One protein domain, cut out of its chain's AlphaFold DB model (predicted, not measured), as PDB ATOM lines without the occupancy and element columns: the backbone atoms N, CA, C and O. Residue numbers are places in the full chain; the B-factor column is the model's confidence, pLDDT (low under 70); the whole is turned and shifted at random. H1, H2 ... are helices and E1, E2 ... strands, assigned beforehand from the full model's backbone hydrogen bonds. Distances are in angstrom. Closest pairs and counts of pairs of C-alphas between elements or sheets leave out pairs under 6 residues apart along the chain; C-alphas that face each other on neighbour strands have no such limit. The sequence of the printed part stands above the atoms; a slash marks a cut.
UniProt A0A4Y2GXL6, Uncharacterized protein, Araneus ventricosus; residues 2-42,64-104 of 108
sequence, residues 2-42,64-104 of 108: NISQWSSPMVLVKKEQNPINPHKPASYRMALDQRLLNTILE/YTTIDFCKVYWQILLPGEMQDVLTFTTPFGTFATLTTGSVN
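What this domain is: This is residues 2 to 42 and 64 to 104 of the 108 residues of an uncharacterized protein of Araneus ventricosus (UniProt A0A4Y2GXL6). Little regular structure: a long hairpin, E1 and E2, and a short one, E3 and E4, join in one curled mixed sheet, E2 E1 E3 E4, with short helices H1 and H2 off it; residues 19 to 24 and 64 to 70 stick out. The 82 printed residues, 30 in named elements, run E1 E2 H1 H2 E3 E4, class mixed. The whole is loose, radius of gyration of the C-alphas 15.9 A, spanning 45 by 43 by 23 A.

How they stand to each other: E1, residues 8 to 14, is antiparallel to E2, residues 28 to 32, at 158 degrees; N 11 and O 31 are within hydrogen-bond range, 2.8 A. H1, residues 35 to 40, and H2, residues 80 to 85, are not on the sheet and only just apart, closest C-alphas 8.1 A. Every O i to N i+4 pair is within range in H1, 0 of 2 in H2, whose O i to N i+3 pairs are 3 of 3. E3, residues 88 to 90, is parallel to E1; N 89 and O 8, 3.0 A. E4, residues 93 to 95, is antiparallel to E3; N 88 and O 95, 2.8 A.

Where its parts are: E1 runs 19.2 A from C-alpha 8 at (210.549, 240.238, 196.547); E2 runs 13.1 A. E4 ends at C-alpha 95, (203.189, 238.753, 190.015).

The domain as a whole: Residues 43 to 63 are not printed; C-alphas 42 and 64 are 36.1 A apart. The E1 to E2 link is long. Residues 2 to 3 and 101 to 104 have pLDDT under 70.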
ATOM      1  N   ASN A   2     205.646 244.031 181.119       46.44
ATOM      2  CA  ASN A   2     206.158 245.041 182.041       46.44
ATOM      3  C   ASN A   2     206.922 244.297 183.142       46.44
ATOM      4  O   ASN A   2     206.311 243.568 183.921       46.44
ATOM      5  N   ILE A   3     208.250 244.356 183.102       61.41
ATOM      6  CA  ILE A   3     209.110 243.763 184.123       61.41
ATOM      7  C   ILE A   3     209.294 244.865 185.163       61.41
ATOM      8  O   ILE A   3     209.937 245.871 184.865       61.41
ATOM      9  N   SER A   4     208.681 244.704 186.339       73.50
ATOM     10  CA  SER A   4     208.869 245.627 187.460       73.50
ATOM     11  C   SER A   4     210.351 245.687 187.829       73.50
ATOM     12  O   SER A   4     211.065 244.680 187.788       73.50
ATOM     13  N   GLN A   5     210.828 246.867 188.215       82.44
ATOM     14  CA  GLN A   5     212.196 247.020 188.725       82.44
ATOM     15  C   GLN A   5     212.343 246.457 190.150       82.44
ATOM     16  O   GLN A   5     213.457 246.252 190.631       82.44
ATOM     17  N   TRP A   6     211.213 246.170 190.800       83.69
ATOM     18  CA  TRP A   6     211.110 245.608 192.138       83.69
ATOM     19  C   TRP A   6     210.739 244.128 192.079       83.69
ATOM     20  O   TRP A   6     209.875 243.724 191.299       83.69
ATOM     21  N   SER A   7     211.364 243.311 192.924       85.81
ATOM     22  CA  SER A   7     210.925 241.937 193.157       85.81
ATOM     23  C   SER A   7     211.319 241.470 194.551       85.81
ATOM     24  O   SER A   7     212.484 241.552 194.944       85.81
ATOM     25  N   SER A   8     210.339 240.953 195.288       88.38
ATOM     26  CA  SER A   8     210.549 240.238 196.547       88.38
ATOM     27  C   SER A   8     210.356 238.728 196.348       88.38
ATOM     28  O   SER A   8     209.455 238.315 195.612       88.38
ATOM     29  N   PRO A   9     211.149 237.857 196.993       89.75
ATOM     30  CA  PRO A   9     210.926 236.421 196.896       89.75
ATOM     31  C   PRO A   9     209.693 235.996 197.710       89.75
ATOM     32  O   PRO A   9     209.443 236.493 198.812       89.75
ATOM     33  N   MET A  10     208.930 235.037 197.175       88.31
ATOM     34  CA  MET A  10     207.827 234.392 197.891       88.31
ATOM     35  C   MET A  10     208.310 233.136 198.626       88.31
ATOM     36  O   MET A  10     208.904 232.238 198.029       88.31
ATOM     37  N   VAL A  11     207.983 233.040 199.913       89.19
ATOM     38  CA  VAL A  11     208.305 231.909 200.787       89.19
ATOM     39  C   VAL A  11     207.026 231.174 201.179       89.19
ATOM     40  O   VAL A  11     206.019 231.782 201.547       89.19
ATOM     41  N   LEU A  12     207.065 229.841 201.127       89.25
ATOM     42  CA  LEU A  12     205.971 228.992 201.585       89.25
ATOM     43  C   LEU A  12     206.231 228.535 203.025       89.25
ATOM     44  O   LEU A  12     207.180 227.802 203.296       89.25
ATOM     45  N   VAL A  13     205.365 228.940 203.951       89.19
ATOM     46  CA  VAL A  13     205.473 228.607 205.376       89.19
ATOM     47  C   VAL A  13     204.421 227.567 205.732       89.19
ATOM     48  O   VAL A  13     203.222 227.786 205.552       89.19
ATOM     49  N   LYS A  14     204.847 226.420 206.264       89.62
ATOM     50  CA  LYS A  14     203.925 225.388 206.745       89.62
ATOM     51  C   LYS A  14     203.193 225.892 207.988       89.62
ATOM     52  O   LYS A  14     203.817 226.320 208.954       89.62
ATOM     53  N   LYS A  15     201.860 225.842 207.972       87.75
ATOM     54  CA  LYS A  15     201.041 226.104 209.156       87.75
ATOM     55  C   LYS A  15     201.180 224.927 210.119       87.75
ATOM     56  O   LYS A  15     201.193 223.771 209.692       87.75
ATOM     57  N   GLU A  16     201.235 225.237 211.407       86.19
ATOM     58  CA  GLU A  16     201.197 224.227 212.457       86.19
ATOM     59  C   GLU A  16     199.953 223.336 212.312       86.19
ATOM     60  O   GLU A  16     198.856 223.805 211.969       86.19
ATOM     61  N   GLN A  17     200.146 222.032 212.513       80.94
ATOM     62  CA  GLN A  17     199.055 221.071 212.463       80.94
ATOM     63  C   GLN A  17     198.127 221.307 213.645       80.94
ATOM     64  O   GLN A  17     198.571 221.558 214.759       80.94
ATOM     65  N   ASN A  18     196.822 221.259 213.391       78.56
ATOM     66  CA  ASN A  18     195.857 221.516 214.443       78.56
ATOM     67  C   ASN A  18     195.747 220.254 215.316       78.56
ATOM     68  O   ASN A  18     195.288 219.234 214.795       78.56
ATOM     69  N   PRO A  19     196.132 220.293 216.604       77.94
ATOM     70  CA  PRO A  19     196.129 219.104 217.460       77.94
ATOM     71  C   PRO A  19     194.721 218.519 217.651       77.94
ATOM     72  O   PRO A  19     194.573 217.342 217.952       77.94
ATOM     73  N   ILE A  20     193.680 219.326 217.412       81.38
ATOM     74  CA  ILE A  20     192.266 218.941 217.517       81.38
ATOM     75  C   ILE A  20     191.791 218.141 216.286       81.38
ATOM     76  O   ILE A  20     190.804 217.416 216.362       81.38
ATOM     77  N   ASN A  21     192.475 218.241 215.139       80.31
ATOM     78  CA  ASN A  21     192.124 217.488 213.931       80.31
ATOM     79  C   ASN A  21     193.392 216.965 213.225       80.31
ATOM     80  O   ASN A  21     193.855 217.580 212.257       80.31
ATOM     81  N   PRO A  22     193.948 215.830 213.693       76.62
ATOM     82  CA  PRO A  22     195.208 215.276 213.190       76.62
ATOM     83  C   PRO A  22     195.113 214.733 211.755       76.62
ATOM     84  O   PRO A  22     196.130 214.607 211.080       76.62
ATOM     85  N   HIS A  23     193.903 214.457 211.257       83.12
ATOM     86  CA  HIS A  23     193.682 213.995 209.883       83.12
ATOM     87  C   HIS A  23     193.593 215.137 208.863       83.12
ATOM     88  O   HIS A  23     193.514 214.887 207.658       83.12
ATOM     89  N   LYS A  24     193.609 216.400 209.309       83.56
ATOM     90  CA  LYS A  24     193.571 217.542 208.398       83.56
ATOM     91  C   LYS A  24     194.894 217.646 207.622       83.56
ATOM     92  O   LYS A  24     195.957 217.682 208.246       83.56
ATOM     93  N   PRO A  25     194.859 217.769 206.280       83.94
ATOM     94  CA  PRO A  25     196.073 217.942 205.491       83.94
ATOM     95  C   PRO A  25     196.829 219.207 205.911       83.94
ATOM     96  O   PRO A  25     196.233 220.208 206.326       83.94
ATOM     97  N   ALA A  26     198.158 219.159 205.790       83.00
ATOM     98  CA  ALA A  26     199.013 220.296 206.096       83.00
ATOM     99  C   ALA A  26     198.602 221.515 205.254       83.00
ATOM    100  O   ALA A  26     198.489 221.439 204.033       83.00
ATOM    101  N   SER A  27     198.377 222.641 205.925       86.12
ATOM    102  CA  SER A  27     198.068 223.921 205.290       86.12
ATOM    103  C   SER A  27     199.342 224.754 205.200       86.12
ATOM    104  O   SER A  27     200.195 224.671 206.080       86.12
ATOM    105  N   TYR A  28     199.470 225.569 204.158       85.81
ATOM    106  CA  TYR A  28     200.608 226.463 203.961       85.81
ATOM    107  C   TYR A  28     200.140 227.916 203.876       85.81
ATOM    108  O   TYR A  28     199.007 228.193 203.478       85.81
ATOM    109  N   ARG A  29     201.011 228.844 204.268       86.81
ATOM    110  CA  ARG A  29     200.853 230.287 204.087       86.81
ATOM    111  C   ARG A  29     201.897 230.762 203.088       86.81
ATOM    112  O   ARG A  29     203.057 230.373 203.186       86.81
ATOM    113  N   MET A  30     201.481 231.606 202.155       85.19
ATOM    114  CA  MET A  30     202.418 232.374 201.342       85.19
ATOM    115  C   MET A  30     202.846 233.598 202.150       85.19
ATOM    116  O   MET A  30     201.995 234.275 202.728       85.19
ATOM    117  N   ALA A  31     204.147 233.849 202.214       85.31
ATOM    118  CA  ALA A  31     204.733 235.021 202.845       85.31
ATOM    119  C   ALA A  31     205.696 235.677 201.853       85.31
ATOM    120  O   ALA A  31     206.519 234.988 201.254       85.31
ATOM    121  N   LEU A  32     205.591 236.990 201.664       86.38
ATOM    122  CA  LEU A  32     206.575 237.741 200.889       86.38
ATOM    123  C   LEU A  32     207.703 238.189 201.818       86.38
ATOM    124  O   LEU A  32     207.440 238.714 202.902       86.38
ATOM    125  N   ASP A  33     208.954 237.992 201.406       85.94
ATOM    126  CA  ASP A  33     210.097 238.529 202.147       85.94
ATOM    127  C   ASP A  33     210.282 240.015 201.823       85.94
ATOM    128  O   ASP A  33     210.972 240.390 200.879       85.94
ATOM    129  N   GLN A  34     209.634 240.863 202.618       83.31
ATOM    130  CA  GLN A  34     209.646 242.317 202.449       83.31
ATOM    131  C   GLN A  34     210.662 243.022 203.347       83.31
ATOM    132  O   GLN A  34     210.572 244.227 203.552       83.31
ATOM    133  N   ARG A  35     211.637 242.306 203.923       86.69
ATOM    134  CA  ARG A  35     212.575 242.906 204.888       86.69
ATOM    135  C   ARG A  35     213.333 244.095 204.304       86.69
ATOM    136  O   ARG A  35     213.408 245.128 204.955       86.69
ATOM    137  N   LEU A  36     213.830 243.964 203.074       86.12
ATOM    138  CA  LEU A  36     214.502 245.061 202.375       86.12
ATOM    139  C   LEU A  36     213.534 246.214 202.091       86.12
ATOM    140  O   LEU A  36     213.852 247.366 202.369       86.12
ATOM    141  N   LEU A  37     212.329 245.904 201.609       84.69
ATOM    142  CA  LEU A  37     211.318 246.918 201.328       84.69
ATOM    143  C   LEU A  37     210.972 247.735 202.581       84.69
ATOM    144  O   LEU A  37     210.962 248.960 202.537       84.69
ATOM    145  N   ASN A  38     210.800 247.066 203.718       84.50
ATOM    146  CA  ASN A  38     210.498 247.694 205.003       84.50
ATOM    147  C   ASN A  38     211.622 248.600 205.528       84.50
ATOM    148  O   ASN A  38     211.356 249.447 206.368       84.50
ATOM    149  N   THR A  39     212.869 248.424 205.073       85.81
ATOM    150  CA  THR A  39     213.975 249.339 205.423       85.81
ATOM    151  C   THR A  39     214.020 250.594 204.558       85.81
ATOM    152  O   THR A  39     214.611 251.588 204.967       85.81
ATOM    153  N   ILE A  40     213.428 250.538 203.365       86.50
ATOM    154  CA  ILE A  40     213.406 251.645 202.402       86.50
ATOM    155  C   ILE A  40     212.137 252.482 202.585       86.50
ATOM    156  O   ILE A  40     212.157 253.688 202.358       86.50
ATOM    157  N   LEU A  41     211.034 251.839 202.982       83.25
ATOM    158  CA  LEU A  41     209.750 252.495 203.168       83.25
ATOM    159  C   LEU A  41     209.800 253.478 204.344       83.25
ATOM    160  O   LEU A  41     210.303 253.160 205.422       83.25
ATOM    161  N   GLU A  42     209.225 254.661 204.147       80.75
ATOM    162  CA  GLU A  42     208.998 255.597 205.239       80.75
ATOM    163  C   GLU A  42     207.886 255.062 206.149       80.75
ATOM    164  O   GLU A  42     206.772 254.779 205.704       80.75
ATOM    165  N   TYR A  64     176.785 248.055 222.870       92.56
ATOM    166  CA  TYR A  64     177.928 247.985 221.962       92.56
ATOM    167  C   TYR A  64     177.803 246.797 221.019       92.56
ATOM    168  O   TYR A  64     177.330 245.731 221.414       92.56
ATOM    169  N   THR A  65     178.308 246.976 219.802       93.62
ATOM    170  CA  THR A  65     178.439 245.916 218.803       93.62
ATOM    171  C   THR A  65     179.892 245.831 218.375       93.62
ATOM    172  O   THR A  65     180.493 246.831 217.991       93.62
ATOM    173  N   THR A  66     180.457 244.630 218.421       91.44
ATOM    174  CA  THR A  66     181.806 244.349 217.923       91.44
ATOM    175  C   THR A  66     181.722 243.763 216.521       91.44
ATOM    176  O   THR A  66     180.998 242.790 216.307       91.44
ATOM    177  N   ILE A  67     182.479 244.327 215.580       91.94
ATOM    178  CA  ILE A  67     182.601 243.818 214.211       91.94
ATOM    179  C   ILE A  67     184.050 243.388 214.005       91.94
ATOM    180  O   ILE A  67     184.963 244.186 214.204       91.94
ATOM    181  N   ASP A  68     184.254 242.136 213.602       89.00
ATOM    182  CA  ASP A  68     185.568 241.628 213.213       89.00
ATOM    183  C   ASP A  68     185.701 241.644 211.686       89.00
ATOM    184  O   ASP A  68     185.046 240.872 210.978       89.00
ATOM    185  N   PHE A  69     186.567 242.517 211.167       85.50
ATOM    186  CA  PHE A  69     186.942 242.510 209.755       85.50
ATOM    187  C   PHE A  69     188.037 241.469 209.503       85.50
ATOM    188  O   PHE A  69     189.213 241.774 209.274       85.50
ATOM    189  N   CYS A  70     187.625 240.203 209.505       81.88
ATOM    190  CA  CYS A  70     188.483 239.088 209.136       81.88
ATOM    191  C   CYS A  70     189.165 239.362 207.786       81.88
ATOM    192  O   CYS A  70     188.500 239.533 206.767       81.88
ATOM    193  N   LYS A  71     190.504 239.321 207.762       80.38
ATOM    194  CA  LYS A  71     191.310 239.482 206.536       80.38
ATOM    195  C   LYS A  71     191.132 240.837 205.830       80.38
ATOM    196  O   LYS A  71     191.374 240.904 204.627       80.38
ATOM    197  N   VAL A  72     190.797 241.906 206.558       83.19
ATOM    198  CA  VAL A  72     190.579 243.256 205.996       83.19
ATOM    199  C   VAL A  72     191.698 243.736 205.066       83.19
ATOM    200  O   VAL A  72     191.434 244.328 204.028       83.19
ATOM    201  N   TYR A  73     192.951 243.384 205.361       81.19
ATOM    202  CA  TYR A  73     194.102 243.760 204.538       81.19
ATOM    203  C   TYR A  73     194.009 243.259 203.084       81.19
ATOM    204  O   TYR A  73     194.504 243.902 202.161       81.19
ATOM    205  N   TRP A  74     193.333 242.134 202.854       81.50
ATOM    206  CA  TRP A  74     193.099 241.586 201.514       81.50
ATOM    207  C   TRP A  74     191.945 242.270 200.777       81.50
ATOM    208  O   TRP A  74     191.704 241.970 199.615       81.50
ATOM    209  N   GLN A  75     191.201 243.144 201.450       84.75
ATOM    210  CA  GLN A  75     190.093 243.904 200.872       84.75
ATOM    211  C   GLN A  75     190.504 245.347 200.559       84.75
ATOM    212  O   GLN A  75     189.926 245.963 199.668       84.75
ATOM    213  N   ILE A  76     191.511 245.881 201.257       86.00
ATOM    214  CA  ILE A  76     192.030 247.230 201.019       86.00
ATOM    215  C   ILE A  76     192.907 247.220 199.762       86.00
ATOM    216  O   ILE A  76     193.928 246.523 199.704       86.00
ATOM    217  N   LEU A  77     192.493 247.995 198.756       87.94
ATOM    218  CA  LEU A  77     193.194 248.147 197.483       87.94
ATOM    219  C   LEU A  77     194.465 248.989 197.653       87.94
ATOM    220  O   LEU A  77     194.457 250.017 198.329       87.94
ATOM    221  N   LEU A  78     195.543 248.565 196.999       86.19
ATOM    222  CA  LEU A  78     196.792 249.312 196.943       86.19
ATOM    223  C   LEU A  78     196.767 250.380 195.841       86.19
ATOM    224  O   LEU A  78     196.301 250.096 194.731       86.19
ATOM    225  N   PRO A  79     197.355 251.564 196.093       85.56
ATOM    226  CA  PRO A  79     197.686 252.521 195.043       85.56
ATOM    227  C   PRO A  79     198.561 251.877 193.961       85.56
ATOM    228  O   PRO A  79     199.409 251.042 194.276       85.56
ATOM    229  N   GLY A  80     198.397 252.283 192.699       84.25
ATOM    230  CA  GLY A  80     199.114 251.684 191.563       84.25
ATOM    231  C   GLY A  80     200.641 251.701 191.707       84.25
ATOM    232  O   GLY A  80     201.297 250.724 191.368       84.25
ATOM    233  N   GLU A  81     201.200 252.759 192.297       83.38
ATOM    234  CA  GLU A  81     202.639 252.879 192.579       83.38
ATOM    235  C   GLU A  81     203.135 251.799 193.553       83.38
ATOM    236  O   GLU A  81     204.201 251.219 193.366       83.38
ATOM    237  N   MET A  82     202.331 251.468 194.568       83.00
ATOM    238  CA  MET A  82     202.664 250.419 195.534       83.00
ATOM    239  C   MET A  82     202.527 249.017 194.943       83.00
ATOM    240  O   MET A  82     203.208 248.103 195.402       83.00
ATOM    241  N   GLN A  83     201.684 248.828 193.923       84.44
ATOM    242  CA  GLN A  83     201.552 247.529 193.256       84.44
ATOM    243  C   GLN A  83     202.856 247.124 192.558       84.44
ATOM    244  O   GLN A  83     203.224 245.952 192.623       84.44
ATOM    245  N   ASP A  84     203.574 248.081 191.957       85.69
ATOM    246  CA  ASP A  84     204.877 247.825 191.326       85.69
ATOM    247  C   ASP A  84     205.942 247.466 192.372       85.69
ATOM    248  O   ASP A  84     206.649 246.469 192.233       85.69
ATOM    249  N   VAL A  85     205.987 248.211 193.479       84.81
ATOM    250  CA  VAL A  85     206.943 247.994 194.577       84.81
ATOM    251  C   VAL A  85     206.726 246.651 195.287       84.81
ATOM    252  O   VAL A  85     207.680 245.992 195.703       84.81
ATOM    253  N   LEU A  86     205.471 246.211 195.398       86.19
ATOM    254  CA  LEU A  86     205.081 244.961 196.059       86.19
ATOM    255  C   LEU A  86     205.051 243.753 195.116       86.19
ATOM    256  O   LEU A  86     204.458 242.717 195.439       86.19
ATOM    257  N   THR A  87     205.691 243.866 193.955       89.12
ATOM    258  CA  THR A  87     205.827 242.754 193.020       89.12
ATOM    259  C   THR A  87     206.704 241.649 193.616       89.12
ATOM    260  O   THR A  87     207.699 241.902 194.304       89.12
ATOM    261  N   PHE A  88     206.339 240.394 193.362       87.44
ATOM    262  CA  PHE A  88     207.063 239.227 193.848       87.44
ATOM    263  C   PHE A  88     207.308 238.191 192.763       87.44
ATOM    264  O   PHE A  88     206.521 238.029 191.827       87.44
ATOM    265  N   THR A  89     208.399 237.446 192.917       88.31
ATOM    266  CA  THR A  89     208.767 236.373 191.994       88.31
ATOM    267  C   THR A  89     208.519 235.004 192.619       88.31
ATOM    268  O   THR A  89     208.837 234.733 193.780       88.31
ATOM    269  N   THR A  90     207.956 234.124 191.800       87.88
ATOM    270  CA  THR A  90     207.771 232.696 192.063       87.88
ATOM    271  C   THR A  90     208.442 231.893 190.944       87.88
ATOM    272  O   THR A  90     208.707 232.450 189.875       87.88
ATOM    273  N   PRO A  91     208.650 230.574 191.106       87.62
ATOM    274  CA  PRO A  91     209.136 229.724 190.015       87.62
ATOM    275  C   PRO A  91     208.254 229.741 188.753       87.62
ATOM    276  O   PRO A  91     208.707 229.339 187.688       87.62
ATOM    277  N   PHE A  92     207.000 230.196 188.867       87.38
ATOM    278  CA  PHE A  92     206.028 230.254 187.771       87.38
ATOM    279  C   PHE A  92     205.969 231.618 187.077       87.38
ATOM    280  O   PHE A  92     205.266 231.762 186.079       87.38
ATOM    281  N   GLY A  93     206.671 232.623 187.605       87.44
ATOM    282  CA  GLY A  93     206.664 233.980 187.073       87.44
ATOM    283  C   GLY A  93     206.611 235.053 188.152       87.44
ATOM    284  O   GLY A  93     206.643 234.775 189.357       87.44
ATOM    285  N   THR A  94     206.527 236.292 187.681       88.00
ATOM    286  CA  THR A  94     206.480 237.505 188.497       88.00
ATOM    287  C   THR A  94     205.051 238.042 188.545       88.00
ATOM    288  O   THR A  94     204.399 238.158 187.507       88.00
ATOM    289  N   PHE A  95     204.568 238.353 189.746       87.00
ATOM    290  CA  PHE A  95     203.189 238.753 190.015       87.00
ATOM    291  C   PHE A  95     203.149 239.992 190.910       87.00
ATOM    292  O   PHE A  95     203.953 240.115 191.831       87.00
ATOM    293  N   ALA A  96     202.182 240.880 190.675       86.06
ATOM    294  CA  ALA A  96     201.920 242.041 191.521       86.06
ATOM    295  C   ALA A  96     200.696 241.791 192.412       86.06
ATOM    296  O   ALA A  96     199.709 241.190 191.977       86.06
ATOM    297  N   THR A  97     200.749 242.252 193.663       81.06
ATOM    298  CA  THR A  97     199.574 242.246 194.542       81.06
ATOM    299  C   THR A  97     198.711 243.475 194.286       81.06
ATOM    300  O   THR A  97     199.213 244.579 194.106       81.06
ATOM    301  N   LEU A  98     197.394 243.287 194.326       82.44
ATOM    302  CA  LEU A  98     196.427 244.382 194.250       82.44
ATOM    303  C   LEU A  98     196.067 244.934 195.635       82.44
ATOM    304  O   LEU A  98     195.492 246.011 195.732       82.44
ATOM    305  N   THR A  99     196.360 244.197 196.711       80.50
ATOM    306  CA  THR A  99     195.822 244.476 198.054       80.50
ATOM    307  C   THR A  99     196.905 244.494 199.125       80.50
ATOM    308  O   THR A  99     197.962 243.872 198.978       80.50
ATOM    309  N   THR A 100     196.631 245.202 200.225       71.75
ATOM    310  CA  THR A 100     197.589 245.450 201.321       71.75
ATOM    311  C   THR A 100     197.960 244.206 202.131       71.75
ATOM    312  O   THR A 100     198.848 244.279 202.969       71.75
ATOM    313  N   GLY A 101     197.331 243.051 201.878       67.50
ATOM    314  CA  GLY A 101     197.499 241.795 202.625       67.50
ATOM    315  C   GLY A 101     198.931 241.282 202.773       67.50
ATOM    316  O   GLY A 101     199.178 240.427 203.622       67.50
ATOM    317  N   SER A 102     199.860 241.807 201.975       57.91
ATOM    318  CA  SER A 102     201.278 241.492 202.080       57.91
ATOM    319  C   SER A 102     202.128 242.548 202.792       57.91
ATOM    320  O   SER A 102     203.271 242.245 203.110       57.91
ATOM    321  N   VAL A 103     201.615 243.758 203.010       54.09
ATOM    322  CA  VAL A 103     202.343 244.881 203.617       54.09
ATOM    323  C   VAL A 103     202.284 244.768 205.138       54.09
ATOM    324  O   VAL A 103     201.309 244.259 205.695       54.09
ATOM    325  N   ASN A 104     203.337 245.227 205.818       46.94
ATOM    326  CA  ASN A 104     203.409 245.268 207.276       46.94
ATOM    327  C   ASN A 104     202.123 245.823 207.907       46.94
ATOM    328  O   ASN A 104     201.751 246.975 207.709       46.94
TER     329      ASN A 104